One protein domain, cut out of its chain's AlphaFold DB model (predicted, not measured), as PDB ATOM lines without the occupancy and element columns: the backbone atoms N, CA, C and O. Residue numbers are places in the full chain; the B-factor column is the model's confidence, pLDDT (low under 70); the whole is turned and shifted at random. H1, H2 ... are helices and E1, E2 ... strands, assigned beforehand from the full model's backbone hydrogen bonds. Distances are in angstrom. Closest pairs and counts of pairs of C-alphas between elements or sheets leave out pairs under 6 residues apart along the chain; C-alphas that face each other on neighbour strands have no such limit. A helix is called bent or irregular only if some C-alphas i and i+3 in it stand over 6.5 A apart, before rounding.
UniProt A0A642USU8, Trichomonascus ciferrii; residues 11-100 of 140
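Overview. This is residues 11 to 100 of the 140 residues of a protein of Trichomonascus ciferrii (UniProt A0A642USU8). Two long, strongly bent hairpins, E1 with E2 and E3 with E4, form one sheet curled like part of a small barrel, nearly closed where edge strands E2 and E4 come together. One helix, H1, covers part of the outside over E3, and residues 88 to 100 make a tail with no named element. The printed part has 90 residues, in the order E1, E2, H1, E3, E4; the antiparallel sheet runs E2, E1, E3, E4. The class is mixed, helices and strands; the whole is compact, with a radius of gyration of the C-alphas of 13.2 A and spans of 37 by 32 by 20 A.

Along the chain. E2, residues 30 to 46, spans 21.2 A and bends by 131 degrees at residue 36. E1, residues 11 to 23, begins at C-alpha 11 (279.195, 306.208, 244.386), spans 23.5 A and bends by 106 degrees at residue 18. E3, residues 64 to 73, spans 22.9 A. E4, residues 78 to 87, spans 25.6 A and ends at C-alpha 87 (297.436, 316.274, 253.016). H1, residues 50 to 63, spans 20.3 A and is irregular: C-alphas 59 and 62 are 9.3 A apart.

Arrangement. Within hydrogen-bond range are N 14 and O 42 of hairpin E1 and E2, 2.9 A, N 15 and O 72 of antiparallel E1 and E3, 3.0 A, and N 67 and O 84 of hairpin E3 and E4, 2.8 A. The closest C-alphas of E2 and E4, Val 32 and Val 86, are 5.2 A apart. H1 is on the sheet at a height of 9.0 A, over E3 and slantwise to the strands, at 49 degrees to E3 on the local plane; the closest C-alphas of H1 and E3, Asp 57 and Arg 66, are 7.8 A apart. E2, H1 and E3 form a split strand-helix-strand unit, two strands of one sheet that are not neighbours, with a helix between them along the chain and E1 between them in the sheet, and its crossover is right-handed. In H1, 8 of 10 O i to N i+4 pairs are within range.

Size, cuts and confidence. The C-alphas farthest apart, Lys 76 and Ser 92, are 37.3 A apart. The printed part has no cut, no link is long, and no printed residue is under 70 in pLDDT.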
ATOM      1  N   LEU A  11     277.779 306.237 244.734       88.88
ATOM      2  CA  LEU A  11     279.195 306.208 244.386       88.88
ATOM      3  C   LEU A  11     279.361 306.250 242.866       88.88
ATOM      4  O   LEU A  11     278.659 305.550 242.139       88.88
ATOM      5  N   SER A  12     280.312 307.049 242.388       88.50
ATOM      6  CA  SER A  12     280.728 307.076 240.981       88.50
ATOM      7  C   SER A  12     282.246 307.044 240.874       88.50
ATOM      8  O   SER A  12     282.935 307.630 241.706       88.50
ATOM      9  N   GLN A  13     282.781 306.393 239.844       94.25
ATOM     10  CA  GLN A  13     284.209 306.475 239.542       94.25
ATOM     11  C   GLN A  13     284.560 307.884 239.067       94.25
ATOM     12  O   GLN A  13     283.807 308.515 238.316       94.25
ATOM     13  N   GLY A  14     285.710 308.385 239.504       95.06
ATOM     14  CA  GLY A  14     286.146 309.714 239.123       95.06
ATOM     15  C   GLY A  14     287.642 309.940 239.206       95.06
ATOM     16  O   GLY A  14     288.404 309.159 239.781       95.06
ATOM     17  N   VAL A  15     288.058 311.044 238.592       96.75
ATOM     18  CA  VAL A  15     289.465 311.426 238.473       96.75
ATOM     19  C   VAL A  15     289.628 312.893 238.831       96.75
ATOM     20  O   VAL A  15     288.895 313.730 238.313       96.75
ATOM     21  N   ILE A  16     290.595 313.212 239.687       96.88
ATOM     22  CA  ILE A  16     291.043 314.590 239.918       96.88
ATOM     23  C   ILE A  16     292.392 314.801 239.230       96.88
ATOM     24  O   ILE A  16     293.289 313.965 239.334       96.88
ATOM     25  N   GLU A  17     292.531 315.910 238.511       95.25
ATOM     26  CA  GLU A  17     293.769 316.301 237.829       95.25
ATOM     27  C   GLU A  17     294.570 317.289 238.681       95.25
ATOM     28  O   GLU A  17     294.002 318.067 239.447       95.25
ATOM     29  N   GLY A  18     295.894 317.293 238.524       94.69
ATOM     30  CA  GLY A  18     296.790 318.173 239.277       94.69
ATOM     31  C   GLY A  18     297.067 317.701 240.704       94.69
ATOM     32  O   GLY A  18     297.548 318.491 241.514       94.69
ATOM     33  N   TYR A  19     296.780 316.433 241.002       95.56
ATOM     34  CA  TYR A  19     297.044 315.795 242.289       95.56
ATOM     35  C   TYR A  19     297.775 314.468 242.092       95.56
ATOM     36  O   TYR A  19     297.622 313.807 241.063       95.56
ATOM     37  N   GLU A  20     298.532 314.061 243.106       94.00
ATOM     38  CA  GLU A  20     299.197 312.762 243.189       94.00
ATOM     39  C   GLU A  20     298.921 312.115 244.547       94.00
ATOM     40  O   GLU A  20     298.744 312.805 245.558       94.00
ATOM     41  N   ARG A  21     298.840 310.782 244.557       94.56
ATOM     42  CA  ARG A  21     298.609 309.987 245.759       94.56
ATOM     43  C   ARG A  21     299.905 309.305 246.179       94.56
ATOM     44  O   ARG A  21     300.536 308.628 245.378       94.56
ATOM     45  N   HIS A  22     300.245 309.446 247.453       90.25
ATOM     46  CA  HIS A  22     301.433 308.860 248.057       90.25
ATOM     47  C   HIS A  22     301.060 307.970 249.234       90.25
ATOM     48  O   HIS A  22     300.157 308.288 250.014       90.25
ATOM     49  N   ALA A  23     301.797 306.877 249.410       88.06
ATOM     50  CA  ALA A  23     301.830 306.193 250.694       88.06
ATOM     51  C   ALA A  23     302.585 307.041 251.731       88.06
ATOM     52  O   ALA A  23     303.504 307.790 251.395       88.06
ATOM     53  N   LEU A  24     302.224 306.887 253.002       84.88
ATOM     54  CA  LEU A  24     302.873 307.564 254.115       84.88
ATOM     55  C   LEU A  24     303.727 306.585 254.928       84.88
ATOM     56  O   LEU A  24     303.374 305.424 255.145       84.88
ATOM     57  N   LYS A  25     304.884 307.044 255.398       83.38
ATOM     58  CA  LYS A  25     305.819 306.234 256.174       83.38
ATOM     59  C   LYS A  25     305.231 305.902 257.543       83.38
ATOM     60  O   LYS A  25     305.122 306.767 258.404       83.38
ATOM     61  N   GLY A  26     304.953 304.619 257.767       76.31
ATOM     62  CA  GLY A  26     304.454 304.125 259.055       76.31
ATOM     63  C   GLY A  26     302.975 304.421 259.308       76.31
ATOM     64  O   GLY A  26     302.505 304.156 260.411       76.31
ATOM     65  N   LEU A  27     302.263 304.927 258.300       76.38
ATOM     66  CA  LEU A  27     300.835 305.210 258.341       76.38
ATOM     67  C   LEU A  27     300.129 304.406 257.253       76.38
ATOM     68  O   LEU A  27     300.708 304.066 256.222       76.38
ATOM     69  N   ASP A  28     298.869 304.087 257.510       72.38
ATOM     70  CA  ASP A  28     298.105 303.144 256.692       72.38
ATOM     71  C   ASP A  28     297.113 303.822 255.757       72.38
ATOM     72  O   ASP A  28     296.410 303.151 255.008       72.38
ATOM     73  N   TYR A  29     297.094 305.148 255.773       78.88
ATOM     74  CA  TYR A  29     296.243 305.990 254.956       78.88
ATOM     75  C   TYR A  29     297.076 306.762 253.914       78.88
ATOM     76  O   TYR A  29     298.262 307.029 254.137       78.88
ATOM     77  N   PRO A  30     296.490 307.074 252.745       87.38
ATOM     78  CA  PRO A  30     297.180 307.776 251.671       87.38
ATOM     79  C   PRO A  30     297.223 309.288 251.896       87.38
ATOM     80  O   PRO A  30     296.280 309.881 252.412       87.38
ATOM     81  N   ALA A  31     298.252 309.943 251.370       89.19
ATOM     82  CA  ALA A  31     298.276 311.391 251.201       89.19
ATOM     83  C   ALA A  31     297.932 311.761 249.757       89.19
ATOM     84  O   ALA A  31     298.591 311.299 248.826       89.19
ATOM     85  N   VAL A  32     296.930 312.619 249.566       93.38
ATOM     86  CA  VAL A  32     296.681 313.298 248.287       93.38
ATOM     87  C   VAL A  32     297.310 314.681 248.367       93.38
ATOM     88  O   VAL A  32     296.971 315.453 249.263       93.38
ATOM     89  N   ILE A  33     298.226 314.999 247.453       93.19
ATOM     90  CA  ILE A  33     298.923 316.292 247.414       93.19
ATOM     91  C   ILE A  33     298.816 316.945 246.031       93.19
ATOM     92  O   ILE A  33     298.727 316.230 245.032       93.19
ATOM     93  N   PRO A  34     298.846 318.288 245.936       93.44
ATOM     94  CA  PRO A  34     298.905 318.968 244.648       93.44
ATOM     95  C   PRO A  34     300.203 318.632 243.908       93.44
ATOM     96  O   PRO A  34     301.296 318.872 244.423       93.44
ATOM     97  N   GLN A  35     300.069 318.128 242.685       93.88
ATOM     98  CA  GLN A  35     301.161 317.816 241.772       93.88
ATOM     99  C   GLN A  35     300.706 318.078 240.322       93.88
ATOM    100  O   GLN A  35     299.960 317.282 239.741       93.88
ATOM    101  N   PRO A  36     301.133 319.193 239.704       93.00
ATOM    102  CA  PRO A  36     300.761 319.519 238.331       93.00
ATOM    103  C   PRO A  36     301.172 318.429 237.334       93.00
ATOM    104  O   PRO A  36     302.304 317.954 237.356       93.00
ATOM    105  N   GLY A  37     300.262 318.072 236.425       92.44
ATOM    106  CA  GLY A  37     300.494 317.032 235.414       92.44
ATOM    107  C   GLY A  37     300.236 315.599 235.891       92.44
ATOM    108  O   GLY A  37     300.235 314.694 235.059       92.44
ATOM    109  N   SER A  38     299.968 315.397 237.183       95.00
ATOM    110  CA  SER A  38     299.526 314.116 237.746       95.00
ATOM    111  C   SER A  38     297.998 314.037 237.832       95.00
ATOM    112  O   SER A  38     297.289 315.032 237.654       95.00
ATOM    113  N   GLN A  39     297.482 312.838 238.097       94.94
ATOM    114  CA  GLN A  39     296.061 312.607 238.347       94.94
ATOM    115  C   GLN A  39     295.866 311.533 239.419       94.94
ATOM    116  O   GLN A  39     296.648 310.584 239.503       94.94
ATOM    117  N   VAL A  40     294.773 311.631 240.173       94.62
ATOM    118  CA  VAL A  40     294.344 310.600 241.125       94.62
ATOM    119  C   VAL A  40     293.001 310.040 240.684       94.62
ATOM    120  O   VAL A  40     292.024 310.776 240.551       94.62
ATOM    121  N   ARG A  41     292.953 308.720 240.479       93.44
ATOM    122  CA  ARG A  41     291.712 307.962 240.278       93.44
ATOM    123  C   ARG A  41     291.157 307.512 241.626       93.44
ATOM    124  O   ARG A  41     291.911 307.037 242.482       93.44
ATOM    125  N   GLY A  42     289.849 307.637 241.791       90.75
ATOM    126  CA  GLY A  42     289.148 307.255 243.008       90.75
ATOM    127  C   GLY A  42     287.635 307.246 242.828       90.75
ATOM    128  O   GLY A  42     287.123 307.138 241.716       90.75
ATOM    129  N   VAL A  43     286.924 307.373 243.945       90.69
ATOM    130  CA  VAL A  43     285.461 307.319 243.995       90.69
ATOM    131  C   VAL A  43     284.915 308.659 244.476       90.69
ATOM    132  O   VAL A  43     285.381 309.214 245.469       90.69
ATOM    133  N   ILE A  44     283.906 309.165 243.778       91.75
ATOM    134  CA  ILE A  44     283.121 310.332 244.159       91.75
ATOM    135  C   ILE A  44     281.873 309.845 244.897       91.75
ATOM    136  O   ILE A  44     281.095 309.065 244.346       91.75
ATOM    137  N   GLY A  45     281.671 310.331 246.121       89.44
ATOM    138  CA  GLY A  45     280.444 310.113 246.883       89.44
ATOM    139  C   GLY A  45     279.449 311.262 246.711       89.44
ATOM    140  O   GLY A  45     279.806 312.433 246.844       89.44
ATOM    141  N   TYR A  46     278.194 310.925 246.437       86.12
ATOM    142  CA  TYR A  46     277.058 311.841 246.359       86.12
ATOM    143  C   TYR A  46     276.056 311.566 247.479       86.12
ATOM    144  O   TYR A  46     276.074 310.508 248.106       86.12
ATOM    145  N   ASN A  47     275.173 312.539 247.713       86.50
ATOM    146  CA  ASN A  47     274.136 312.495 248.751       86.50
ATOM    147  C   ASN A  47     274.696 312.305 250.174       86.50
ATOM    148  O   ASN A  47     274.010 311.789 251.050       86.50
ATOM    149  N   ILE A  48     275.934 312.749 250.414       83.75
ATOM    150  CA  ILE A  48     276.544 312.753 251.746       83.75
ATOM    151  C   ILE A  48     276.000 313.958 252.518       83.75
ATOM    152  O   ILE A  48     276.149 315.100 252.078       83.75
ATOM    153  N   THR A  49     275.367 313.711 253.659       82.38
ATOM    154  CA  THR A  49     274.794 314.771 254.497       82.38
ATOM    155  C   THR A  49     275.879 315.577 255.201       82.38
ATOM    156  O   THR A  49     276.975 315.082 255.462       82.38
ATOM    157  N   ASP A  50     275.559 316.805 255.613       84.81
ATOM    158  CA  ASP A  50     276.482 317.635 256.397       84.81
ATOM    159  C   ASP A  50     276.929 316.951 257.701       84.81
ATOM    160  O   ASP A  50     278.043 317.178 258.172       84.81
ATOM    161  N   GLU A  51     276.089 316.103 258.304       78.31
ATOM    162  CA  GLU A  51     276.468 315.334 259.494       78.31
ATOM    163  C   GLU A  51     277.488 314.237 259.162       78.31
ATOM    164  O   GLU A  51     278.453 314.047 259.905       78.31
ATOM    165  N   GLN A  52     277.313 313.533 258.041       75.12
ATOM    166  CA  GLN A  52     278.284 312.547 257.559       75.12
ATOM    167  C   GLN A  52     279.603 313.223 257.171       75.12
ATOM    168  O   GLN A  52     280.665 312.748 257.563       75.12
ATOM    169  N   VAL A  53     279.547 314.373 256.493       82.50
ATOM    170  CA  VAL A  53     280.740 315.167 256.178       82.50
ATOM    171  C   VAL A  53     281.460 315.614 257.455       82.50
ATOM    172  O   VAL A  53     282.671 315.465 257.535       82.50
ATOM    173  N   LYS A  54     280.750 316.075 258.494       78.06
ATOM    174  CA  LYS A  54     281.377 316.416 259.788       78.06
ATOM    175  C   LYS A  54     282.062 315.222 260.451       78.06
ATOM    176  O   LYS A  54     283.085 315.394 261.104       78.06
ATOM    177  N   LYS A  55     281.500 314.017 260.318       76.62
ATOM    178  CA  LYS A  55     282.142 312.791 260.815       76.62
ATOM    179  C   LYS A  55     283.440 312.508 260.058       76.62
ATOM    180  O   LYS A  55     284.408 312.121 260.701       76.62
ATOM    181  N   LEU A  56     283.463 312.746 258.745       79.94
ATOM    182  CA  LEU A  56     284.686 312.680 257.942       79.94
ATOM    183  C   LEU A  56     285.697 313.752 258.381       79.94
ATOM    184  O   LEU A  56     286.843 313.412 258.620       79.94
ATOM    185  N   ASP A  57     285.274 315.001 258.605       79.12
ATOM    186  CA  ASP A  57     286.171 316.066 259.088       79.12
ATOM    187  C   ASP A  57     286.859 315.675 260.417       79.12
ATOM    188  O   ASP A  57     288.058 315.869 260.583       79.12
ATOM    189  N   ILE A  58     286.110 315.093 261.365       78.25
ATOM    190  CA  ILE A  58     286.658 314.613 262.650       78.25
ATOM    191  C   ILE A  58     287.616 313.436 262.446       78.25
ATOM    192  O   ILE A  58     288.588 313.300 263.185       78.25
ATOM    193  N   PHE A  59     287.302 312.564 261.490       75.06
ATOM    194  CA  PHE A  59     288.077 311.369 261.198       75.06
ATOM    195  C   PHE A  59     289.455 311.694 260.603       75.06
ATOM    196  O   PHE A  59     290.454 311.134 261.044       75.06
ATOM    197  N   GLU A  60     289.499 312.616 259.642       81.06
ATOM    198  CA  GLU A  60     290.729 313.046 258.960       81.06
ATOM    199  C   GLU A  60     291.629 313.890 259.883       81.06
ATOM    200  O   GLU A  60     292.854 313.888 259.756       81.06
ATOM    201  N   GLY A  61     291.024 314.587 260.851       83.50
ATOM    202  CA  GLY A  61     291.736 315.385 261.846       83.50
ATOM    203  C   GLY A  61     292.436 316.607 261.247       83.50
ATOM    204  O   GLY A  61     292.049 317.130 260.205       83.50
ATOM    205  N   ASP A  62     293.481 317.081 261.929       83.44
ATOM    206  CA  ASP A  62     294.203 318.304 261.544       83.44
ATOM    207  C   ASP A  62     295.271 318.070 260.453       83.44
ATOM    208  O   ASP A  62     295.891 319.019 259.968       83.44
ATOM    209  N   GLU A  63     295.509 316.810 260.067       82.12
ATOM    210  CA  GLU A  63     296.541 316.418 259.093       82.12
ATOM    211  C   GLU A  63     296.082 316.547 257.629       82.12
ATOM    212  O   GLU A  63     296.890 316.410 256.701       82.12
ATOM    213  N   TYR A  64     294.799 316.853 257.422       88.50
ATOM    214  CA  TYR A  64     294.207 317.087 256.115       88.50
ATOM    215  C   TYR A  64     293.377 318.369 256.094       88.50
ATOM    216  O   TYR A  64     292.642 318.692 257.023       88.50
ATOM    217  N   ALA A  65     293.430 319.080 254.971       89.81
ATOM    218  CA  ALA A  65     292.527 320.181 254.674       89.81
ATOM    219  C   ALA A  65     291.479 319.743 253.654       89.81
ATOM    220  O   ALA A  65     291.793 319.153 252.620       89.81
ATOM    221  N   ARG A  66     290.217 320.088 253.913       93.50
ATOM    222  CA  ARG A  66     289.144 319.887 252.941       93.50
ATOM    223  C   ARG A  66     289.188 320.978 251.872       93.50
ATOM    224  O   ARG A  66     288.858 322.133 252.141       93.50
ATOM    225  N   GLU A  67     289.526 320.596 250.649       94.12
ATOM    226  CA  GLU A  67     289.615 321.490 249.498       94.12
ATOM    227  C   GLU A  67     288.527 321.206 248.462       94.12
ATOM    228  O   GLU A  67     288.121 320.063 248.251       94.12
ATOM    229  N   LYS A  68     288.064 322.261 247.779       95.69
ATOM    230  CA  LYS A  68     287.175 322.122 246.622       95.69
ATOM    231  C   LYS A  68     288.001 321.888 245.369       95.69
ATOM    232  O   LYS A  68     288.747 322.773 244.960       95.69
ATOM    233  N   VAL A  69     287.794 320.748 244.725       95.50
ATOM    234  CA  VAL A  69     288.526 320.337 243.521       95.50
ATOM    235  C   VAL A  69     287.563 320.021 242.380       95.50
ATOM    236  O   VAL A  69     286.379 319.754 242.604       95.50
ATOM    237  N   GLN A  70     288.053 320.086 241.141       97.31
ATOM    238  CA  GLN A  70     287.311 319.601 239.976       97.31
ATOM    239  C   GLN A  70     287.638 318.125 239.758       97.31
ATOM    240  O   GLN A  70     288.799 317.773 239.571       97.31
ATOM    241  N   ALA A  71     286.610 317.281 239.750       97.00
ATOM    242  CA  ALA A  71     286.725 315.874 239.400       97.00
ATOM    243  C   ALA A  71     285.987 315.599 238.088       97.00
ATOM    244  O   ALA A  71     284.897 316.125 237.870       97.00
ATOM    245  N   TRP A  72     286.562 314.780 237.216       97.94
ATOM    246  CA  TRP A  72     285.846 314.159 236.108       97.94
ATOM    247  C   TRP A  72     285.030 312.980 236.646       97.94
ATOM    248  O   TRP A  72     285.612 312.033 237.168       97.94
ATOM    249  N   ASP A  73     283.701 313.044 236.551       97.25
ATOM    250  CA  ASP A  73     282.804 311.929 236.883       97.25
ATOM    251  C   ASP A  73     282.638 311.042 235.643       97.25
ATOM    252  O   ASP A  73     282.091 311.481 234.625       97.25
ATOM    253  N   GLU A  74     283.103 309.796 235.725       94.44
ATOM    254  CA  GLU A  74     283.075 308.859 234.601       94.44
ATOM    255  C   GLU A  74     281.653 308.390 234.263       94.44
ATOM    256  O   GLU A  74     281.355 308.124 233.102       94.44
ATOM    257  N   HIS A  75     280.736 308.337 235.227       92.06
ATOM    258  CA  HIS A  75     279.347 307.972 234.954       92.06
ATOM    259  C   HIS A  75     278.571 309.142 234.336       92.06
ATOM    260  O   HIS A  75     277.840 308.972 233.361       92.06
ATOM    261  N   LYS A  76     278.744 310.357 234.873       93.69
ATOM    262  CA  LYS A  76     278.040 311.560 234.387       93.69
ATOM    263  C   LYS A  76     278.712 312.213 233.178       93.69
ATOM    264  O   LYS A  76     278.114 313.119 232.599       93.69
ATOM    265  N   GLN A  77     279.923 311.777 232.820       97.06
ATOM    266  CA  GLN A  77     280.718 312.275 231.691       97.06
ATOM    267  C   GLN A  77     280.877 313.804 231.718       97.06
ATOM    268  O   GLN A  77     280.671 314.496 230.718       97.06
ATOM    269  N   LYS A  78     281.181 314.354 232.901       97.31
ATOM    270  CA  LYS A  78     281.363 315.797 233.103       97.31
ATOM    271  C   LYS A  78     282.263 316.102 234.292       97.31
ATOM    272  O   LYS A  78     282.369 315.305 235.222       97.31
ATOM    273  N   HIS A  79     282.810 317.317 234.308       97.38
ATOM    274  CA  HIS A  79     283.435 317.852 235.511       97.38
ATOM    275  C   HIS A  79     282.388 318.232 236.564       97.38
ATOM    276  O   HIS A  79     281.339 318.810 236.262       97.38
ATOM    277  N   VAL A  80     282.697 317.901 237.811       96.81
ATOM    278  CA  VAL A  80     281.921 318.226 239.003       96.81
ATOM    279  C   VAL A  80     282.841 318.816 240.067       96.81
ATOM    280  O   VAL A  80     283.989 318.401 240.221       96.81
ATOM    281  N   THR A  81     282.326 319.772 240.834       97.06
ATOM    282  CA  THR A  81     283.019 320.264 242.028       97.06
ATOM    283  C   THR A  81     282.781 319.295 243.176       97.06
ATOM    284  O   THR A  81     281.628 319.050 243.535       97.06
ATOM    285  N   VAL A  82     283.852 318.789 243.775       94.62
ATOM    286  CA  VAL A  82     283.809 317.886 244.935       94.62
ATOM    287  C   VAL A  82     284.682 318.435 246.057       94.62
ATOM    288  O   VAL A  82     285.522 319.304 245.823       94.62
ATOM    289  N   ASN A  83     284.472 317.945 247.276       94.25
ATOM    290  CA  ASN A  83     285.416 318.162 248.366       94.25
ATOM    291  C   ASN A  83     286.384 316.974 248.422       94.25
ATOM    292  O   ASN A  83     285.935 315.832 248.354       94.25
ATOM    293  N   ALA A  84     287.676 317.245 248.566       93.19
ATOM    294  CA  ALA A  84     288.717 316.246 248.783       93.19
ATOM    295  C   ALA A  84     289.546 316.619 250.018       93.19
ATOM    296  O   ALA A  84     289.743 317.804 250.287       93.19
ATOM    297  N   TYR A  85     290.027 315.621 250.757       91.56
ATOM    298  CA  TYR A  85     290.950 315.818 251.872       91.56
ATOM    299  C   TYR A  85     292.383 315.777 251.342       91.56
ATOM    300  O   TYR A  85     292.859 314.751 250.858       91.56
ATOM    301  N   VAL A  86     293.043 316.931 251.375       92.94
ATOM    302  CA  VAL A  86     294.398 317.147 250.861       92.94
ATOM    303  C   VAL A  86     295.364 317.176 252.038       92.94
ATOM    304  O   VAL A  86     295.121 317.874 253.020       92.94
ATOM    305  N   TRP A  87     296.451 316.415 251.944       91.94
ATOM    306  CA  TRP A  87     297.436 316.274 253.016       91.94
ATOM    307  C   TRP A  87     298.126 317.608 253.322       91.94
ATOM    308  O   TRP A  87     298.727 318.229 252.439       91.94
ATOM    309  N   THR A  88     298.074 318.022 254.587       89.50
ATOM    310  CA  THR A  88     298.742 319.225 255.115       89.50
ATOM    311  C   THR A  88     299.866 318.901 256.097       89.50
ATOM    312  O   THR A  88     300.586 319.812 256.512       89.50
ATOM    313  N   GLY A  89     300.037 317.626 256.453       85.44
ATOM    314  CA  GLY A  89     301.105 317.159 257.329       85.44
ATOM    315  C   GLY A  89     302.507 317.238 256.709       85.44
ATOM    316  O   GLY A  89     302.734 317.777 255.621       85.44
ATOM    317  N   ASP A  90     303.490 316.687 257.422       86.69
ATOM    318  CA  ASP A  90     304.887 316.737 256.991       86.69
ATOM    319  C   ASP A  90     305.083 315.989 255.660       86.69
ATOM    320  O   ASP A  90     304.660 314.850 255.483       86.69
ATOM    321  N   LYS A  91     305.753 316.623 254.695       85.75
ATOM    322  CA  LYS A  91     306.089 315.986 253.417       85.75
ATOM    323  C   LYS A  91     307.223 314.969 253.550       85.75
ATOM    324  O   LYS A  91     307.380 314.129 252.673       85.75
ATOM    325  N   SER A  92     308.002 315.013 254.634       86.44
ATOM    326  CA  SER A  92     309.111 314.081 254.881       86.44
ATOM    327  C   SER A  92     308.656 312.631 255.092       86.44
ATOM    328  O   SER A  92     309.451 311.702 254.926       86.44
ATOM    329  N   VAL A  93     307.379 312.433 255.435       86.12
ATOM    330  CA  VAL A  93     306.776 311.106 255.591       86.12
ATOM    331  C   VAL A  93     306.171 310.568 254.294       86.12
ATOM    332  O   VAL A  93     305.757 309.412 254.279       86.12
ATOM    333  N   LEU A  94     306.143 311.343 253.205       87.00
ATOM    334  CA  LEU A  94     305.675 310.861 251.907       87.00
ATOM    335  C   LEU A  94     306.662 309.840 251.339       87.00
ATOM    336  O   LEU A  94     307.870 310.074 251.285       87.00
ATOM    337  N   LEU A  95     306.137 308.705 250.898       86.62
ATOM    338  CA  LEU A  95     306.888 307.706 250.154       86.62
ATOM    339  C   LEU A  95     306.685 307.934 248.652       86.62
ATOM    340  O   LEU A  95     305.594 308.284 248.202       86.62
ATOM    341  N   ASP A  96     307.737 307.697 247.869       83.88
ATOM    342  CA  ASP A  96     307.722 307.786 246.401       83.88
ATOM    343  C   ASP A  96     307.121 306.512 245.778       83.88
ATOM    344  O   ASP A  96     307.748 305.777 245.018       83.88
ATOM    345  N   GLN A  97     305.918 306.171 246.231       81.69
ATOM    346  CA  GLN A  97     305.122 305.059 245.736       81.69
ATOM    347  C   GLN A  97     303.643 305.392 245.906       81.69
ATOM    348  O   GLN A  97     303.246 305.996 246.911       81.69
ATOM    349  N   ASP A  98     302.822 304.938 244.958       79.06
ATOM    350  CA  ASP A  98     301.374 305.008 245.122       79.06
ATOM    351  C   ASP A  98     300.952 304.147 246.323       79.06
ATOM    352  O   ASP A  98     301.566 303.126 246.666       79.06
ATOM    353  N   TRP A  99     299.896 304.587 246.991       80.75
ATOM    354  CA  TRP A  99     299.310 303.854 248.093       80.75
ATOM    355  C   TRP A  99     298.442 302.711 247.562       80.75
ATOM    356  O   TRP A  99     297.577 302.901 246.707       80.75
ATOM    357  N   ASN A 100     298.677 301.510 248.085       72.44
ATOM    358  CA  ASN A 100     298.008 300.300 247.631       72.44
ATOM    359  C   ASN A 100     296.803 299.971 248.527       72.44
ATOM    360  O   ASN A 100     296.961 299.466 249.641       72.44
TER     361      ASN A 100